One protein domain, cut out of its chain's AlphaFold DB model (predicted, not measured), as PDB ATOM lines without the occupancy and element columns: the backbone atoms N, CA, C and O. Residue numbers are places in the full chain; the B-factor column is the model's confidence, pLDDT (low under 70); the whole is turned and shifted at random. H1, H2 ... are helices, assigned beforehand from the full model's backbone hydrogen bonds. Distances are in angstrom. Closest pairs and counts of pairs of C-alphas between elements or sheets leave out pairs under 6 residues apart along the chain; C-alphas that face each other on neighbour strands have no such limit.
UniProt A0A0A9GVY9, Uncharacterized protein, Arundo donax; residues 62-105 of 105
ATOM      1  N   ASN A  62     192.759 172.609 160.692       68.62
ATOM      2  CA  ASN A  62     191.795 172.276 161.728       68.62
ATOM      3  C   ASN A  62     192.353 172.364 163.159       68.62
ATOM      4  O   ASN A  62     191.659 172.849 164.047       68.62
ATOM      5  N   LEU A  63     193.601 171.948 163.410       73.88
ATOM      6  CA  LEU A  63     194.168 172.050 164.761       73.88
ATOM      7  C   LEU A  63     194.398 173.512 165.170       73.88
ATOM      8  O   LEU A  63     193.988 173.919 166.256       73.88
ATOM      9  N   ALA A  64     195.020 174.296 164.288       76.50
ATOM     10  CA  ALA A  64     195.275 175.713 164.525       76.50
ATOM     11  C   ALA A  64     193.967 176.515 164.574       76.50
ATOM     12  O   ALA A  64     193.798 177.367 165.437       76.50
ATOM     13  N   GLU A  65     193.013 176.210 163.699       80.38
ATOM     14  CA  GLU A  65     191.701 176.851 163.639       80.38
ATOM     15  C   GLU A  65     190.852 176.531 164.874       80.38
ATOM     16  O   GLU A  65     190.282 177.435 165.479       80.38
ATOM     17  N   THR A  66     190.836 175.270 165.322       83.00
ATOM     18  CA  THR A  66     190.162 174.873 166.568       83.00
ATOM     19  C   THR A  66     190.787 175.569 167.772       83.00
ATOM     20  O   THR A  66     190.069 176.082 168.628       83.00
ATOM     21  N   PHE A  67     192.119 175.637 167.829       81.62
ATOM     22  CA  PHE A  67     192.825 176.326 168.906       81.62
ATOM     23  C   PHE A  67     192.567 177.838 168.899       81.62
ATOM     24  O   PHE A  67     192.272 178.422 169.940       81.62
ATOM     25  N   ASN A  68     192.587 178.466 167.722       85.00
ATOM     26  CA  ASN A  68     192.250 179.878 167.561       85.00
ATOM     27  C   ASN A  68     190.801 180.154 167.966       85.00
ATOM     28  O   ASN A  68     190.545 181.148 168.637       85.00
ATOM     29  N   ASN A  69     189.865 179.264 167.632       88.12
ATOM     30  CA  ASN A  69     188.477 179.375 168.073       88.12
ATOM     31  C   ASN A  69     188.344 179.278 169.596       88.12
ATOM     32  O   ASN A  69     187.564 180.031 170.168       88.12
ATOM     33  N   TRP A  70     189.113 178.405 170.253       87.12
ATOM     34  CA  TRP A  70     189.125 178.306 171.716       87.12
ATOM     35  C   TRP A  70     189.669 179.567 172.380       87.12
ATOM     36  O   TRP A  70     189.096 180.033 173.358       87.12
ATOM     37  N   ILE A  71     190.765 180.117 171.853       86.69
ATOM     38  CA  ILE A  71     191.429 181.279 172.451       86.69
ATOM     39  C   ILE A  71     190.696 182.582 172.152       86.69
ATOM     40  O   ILE A  71     190.735 183.498 172.967       86.69
ATOM     41  N   ARG A  72     190.007 182.678 171.014       89.50
ATOM     42  CA  ARG A  72     189.302 183.887 170.570       89.50
ATOM     43  C   ARG A  72     188.414 184.507 171.651       89.50
ATOM     44  O   ARG A  72     188.396 185.727 171.743       89.50
ATOM     45  N   ASP A  73     187.735 183.682 172.448       86.00
ATOM     46  CA  ASP A  73     186.782 184.130 173.471       86.00
ATOM     47  C   ASP A  73     187.431 184.365 174.855       86.00
ATOM     48  O   ASP A  73     186.800 184.925 175.745       86.00
ATOM     49  N   ILE A  74     188.690 183.948 175.049       88.38
ATOM     50  CA  ILE A  74     189.420 184.047 176.331       88.38
ATOM     51  C   ILE A  74     190.681 184.919 176.249       88.38
ATOM     52  O   ILE A  74     191.307 185.187 177.269       88.38
ATOM     53  N   LYS A  75     191.066 185.377 175.052       88.06
ATOM     54  CA  LYS A  75     192.308 186.131 174.802       88.06
ATOM     55  C   LYS A  75     192.387 187.482 175.523       88.06
ATOM     56  O   LYS A  75     193.483 188.010 175.661       88.06
ATOM     57  N   ASP A  76     191.243 188.043 175.918       90.38
ATOM     58  CA  ASP A  76     191.155 189.354 176.571       90.38
ATOM     59  C   ASP A  76     191.430 189.268 178.087       90.38
ATOM     60  O   ASP A  76     191.447 190.281 178.783       90.38
ATOM     61  N   LEU A  77     191.658 188.056 178.606       87.62
ATOM     62  CA  LEU A  77     192.048 187.806 179.988       87.62
ATOM     63  C   LEU A  77     193.526 188.140 180.234       87.62
ATOM     64  O   LEU A  77     194.369 188.056 179.337       87.62
ATOM     65  N   HIS A  78     193.867 188.449 181.488       91.06
ATOM     66  CA  HIS A  78     195.268 188.527 181.895       91.06
ATOM     67  C   HIS A  78     195.959 187.173 181.702       91.06
ATOM     68  O   HIS A  78     195.336 186.120 181.793       91.06
ATOM     69  N   VAL A  79     197.275 187.192 181.469       88.69
ATOM     70  CA  VAL A  79     198.064 185.984 181.151       88.69
ATOM     71  C   VAL A  79     197.867 184.861 182.177       88.69
ATOM     72  O   VAL A  79     197.821 183.692 181.800       88.69
ATOM     73  N   VAL A  80     197.727 185.215 183.457       92.00
ATOM     74  CA  VAL A  80     197.484 184.257 184.546       92.00
ATOM     75  C   VAL A  80     196.106 183.604 184.399       92.00
ATOM     76  O   VAL A  80     196.016 182.382 184.326       92.00
ATOM     77  N   ASP A  81     195.058 184.411 184.241       91.06
ATOM     78  CA  ASP A  81     193.679 183.934 184.080       91.06
ATOM     79  C   ASP A  81     193.487 183.143 182.776       91.06
ATOM     80  O   ASP A  81     192.756 182.154 182.733       91.06
ATOM     81  N   LEU A  82     194.182 183.537 181.704       90.44
ATOM     82  CA  LEU A  82     194.198 182.823 180.429       90.44
ATOM     83  C   LEU A  82     194.792 181.417 180.587       90.44
ATOM     84  O   LEU A  82     194.241 180.451 180.055       90.44
ATOM     85  N   ALA A  83     195.910 181.294 181.308       90.44
ATOM     86  CA  ALA A  83     196.569 180.014 181.542       90.44
ATOM     87  C   ALA A  83     195.703 179.078 182.398       90.44
ATOM     88  O   ALA A  83     195.562 177.898 182.056       90.44
ATOM     89  N   ASP A  84     195.074 179.604 183.452       94.06
ATOM     90  CA  ASP A  84     194.130 178.836 184.267       94.06
ATOM     91  C   ASP A  84     192.920 178.392 183.443       94.06
ATOM     92  O   ASP A  84     192.556 177.212 183.461       94.06
ATOM     93  N   LYS A  85     192.364 179.280 182.609       91.00
ATOM     94  CA  LYS A  85     191.221 178.926 181.765       91.00
ATOM     95  C   LYS A  85     191.558 177.842 180.748       91.00
ATOM     96  O   LYS A  85     190.786 176.900 180.555       91.00
ATOM     97  N   LEU A  86     192.734 177.932 180.125       90.69
ATOM     98  CA  LEU A  86     193.223 176.917 179.196       90.69
ATOM     99  C   LEU A  86     193.386 175.559 179.899       90.69
ATOM    100  O   LEU A  86     192.997 174.522 179.353       90.69
ATOM    101  N   ARG A  87     193.910 175.561 181.131       93.56
ATOM    102  CA  ARG A  87     194.052 174.358 181.959       93.56
ATOM    103  C   ARG A  87     192.690 173.721 182.249       93.56
ATOM    104  O   ARG A  87     192.541 172.516 182.037       93.56
ATOM    105  N   GLU A  88     191.696 174.498 182.679       94.38
ATOM    106  CA  GLU A  88     190.327 174.012 182.918       94.38
ATOM    107  C   GLU A  88     189.706 173.371 181.663       94.38
ATOM    108  O   GLU A  88     189.098 172.294 181.726       94.38
ATOM    109  N   MET A  89     189.886 174.006 180.498       91.19
ATOM    110  CA  MET A  89     189.377 173.506 179.217       91.19
ATOM    111  C   MET A  89     190.009 172.162 178.832       91.19
ATOM    112  O   MET A  89     189.293 171.236 178.439       91.19
ATOM    113  N   ILE A  90     191.332 172.025 178.985       91.88
ATOM    114  CA  ILE A  90     192.055 170.774 178.705       91.88
ATOM    115  C   ILE A  90     191.585 169.655 179.641       91.88
ATOM    116  O   ILE A  90     191.292 168.552 179.175       91.88
ATOM    117  N   MET A  91     191.444 169.937 180.940       95.06
ATOM    118  CA  MET A  91     190.973 168.951 181.920       95.06
ATOM    119  C   MET A  91     189.553 168.468 181.608       95.06
ATOM    120  O   MET A  91     189.287 167.266 181.609       95.06
ATOM    121  N   THR A  92     188.654 169.383 181.238       93.88
ATOM    122  CA  THR A  92     187.288 169.037 180.811       93.88
ATOM    123  C   THR A  92     187.290 168.144 179.568       93.88
ATOM    124  O   THR A  92     186.481 167.220 179.448       93.88
ATOM    125  N   LEU A  93     188.194 168.406 178.621       91.94
ATOM    126  CA  LEU A  93     188.335 167.600 177.412       91.94
ATOM    127  C   LEU A  93     188.803 166.174 177.732       91.94
ATOM    128  O   LEU A  93     188.271 165.215 177.170       91.94
ATOM    129  N   TRP A  94     189.783 166.028 178.624       94.00
ATOM    130  CA  TRP A  94     190.261 164.722 179.079       94.00
ATOM    131  C   TRP A  94     189.180 163.938 179.804       94.00
ATOM    132  O   TRP A  94     188.985 162.766 179.491       94.00
ATOM    133  N   GLU A  95     188.415 164.587 180.677       95.50
ATOM    134  CA  GLU A  95     187.297 163.938 181.357       95.50
ATOM    135  C   GLU A  95     186.239 163.442 180.360       95.50
ATOM    136  O   GLU A  95     185.792 162.297 180.433       95.50
ATOM    137  N   LYS A  96     185.890 164.252 179.351       93.69
ATOM    138  CA  LYS A  96     184.988 163.818 178.270       93.69
ATOM    139  C   LYS A  96     185.534 162.595 177.529       93.69
ATOM    140  O   LYS A  96     184.778 161.655 177.294       93.69
ATOM    141  N   ARG A  97     186.827 162.579 177.180       93.19
ATOM    142  CA  ARG A  97     187.455 161.424 176.510       93.19
ATOM    143  C   ARG A  97     187.449 160.179 177.391       93.19
ATOM    144  O   ARG A  97     187.124 159.108 176.889       93.19
ATOM    145  N   ARG A  98     187.756 160.321 178.684       93.56
ATOM    146  CA  ARG A  98     187.729 159.223 179.660       93.56
ATOM    147  C   ARG A  98     186.337 158.596 179.730       93.56
ATOM    148  O   ARG A  98     186.200 157.400 179.515       93.56
ATOM    149  N   ARG A  99     185.296 159.419 179.892       94.06
ATOM    150  CA  ARG A  99     183.898 158.954 179.927       94.06
ATOM    151  C   ARG A  99     183.451 158.258 178.642       94.06
ATOM    152  O   ARG A  99     182.651 157.331 178.704       94.06
ATOM    153  N   ILE A 100     183.908 158.724 177.479       93.06
ATOM    154  CA  ILE A 100     183.617 158.061 176.198       93.06
ATOM    155  C   ILE A 100     184.324 156.704 176.142       93.06
ATOM    156  O   ILE A 100     183.695 155.719 175.778       93.06
ATOM    157  N   SER A 101     185.594 156.641 176.551       91.19
ATOM    158  CA  SER A 101     186.366 155.396 176.599       91.19
ATOM    159  C   SER A 101     185.720 154.346 177.503       91.19
ATOM    160  O   SER A 101     185.661 153.184 177.128       91.19
ATOM    161  N   GLU A 102     185.204 154.752 178.662       91.94
ATOM    162  CA  GLU A 102     184.519 153.862 179.614       91.94
ATOM    163  C   GLU A 102     183.187 153.322 179.088       91.94
ATOM    164  O   GLU A 102     182.748 152.260 179.505       91.94
ATOM    165  N   ARG A 103     182.531 154.045 178.173       86.62
ATOM    166  CA  ARG A 103     181.274 153.618 177.535       86.62
ATOM    167  C   ARG A 103     181.479 152.741 176.301       86.62
ATOM    168  O   ARG A 103     180.501 152.225 175.772       86.62
ATOM    169  N   LEU A 104     182.709 152.670 175.797       80.94
ATOM    170  CA  LEU A 104     183.095 151.854 174.644       80.94
ATOM    171  C   LEU A 104     183.675 150.491 175.059       80.94
ATOM    172  O   LEU A 104     184.022 149.703 174.181       80.94
ATOM    173  N   GLN A 105     183.793 150.238 176.367       55.72
ATOM    174  CA  GLN A 105     184.047 148.920 176.957       55.72
ATOM    175  C   GLN A 105     182.733 148.171 177.168       55.72
ATOM    176  O   GLN A 105     182.747 146.938 176.960       55.72
TER     177      GLN A 105
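AT A GLANCE: This is residues 62 to 105 of the 105 residues of an uncharacterized protein of Arundo donax (UniProt A0A0A9GVY9). A short helix, H1, and a long one, H2, form an open V of unequal arms, joined by a short link at its point. Only the end of H1 next to the link comes near H2; residues 62 to 69 of H1 stick out as the short arm, and residues 90 to 105, of which 90 to 103 belong to H2, stick out at the far end of the long arm. The printed part has 44 residues, with two named helices, H1 then H2, and no named strand: it is all helix. It is loose, with a radius of gyration of the C-alphas of 13.1 A, and flat, spanning 41 by 23 by 11 A.

HOW THE PARTS SIT: H1, residues 62 to 72, and H2, residues 79 to 103, are near each other: their closest C-alphas are 8.2 A apart, and 5 pairs are within 10 A. Residues 62 to 69 of H1 stand free, and so do residues 90 to 105, of which 90 to 103 belong to H2. In H1 and H2 every O i to N i+4 pair is within hydrogen-bond range.

IN THESE COORDINATES: H1 begins at C-alpha 62, (191.795, 172.276, 161.728), and is 14.8 A long. H2 runs 36.6 A from C-alpha 79, (198.064, 185.984, 181.151), to C-alpha 103, (181.274, 153.618, 177.535).

THE WHOLE: The C-alphas farthest apart, of His 78 and Gln 105, are 41.5 A apart. The printed part has no cut, and residues 62 and 105 are under 70 in pLDDT.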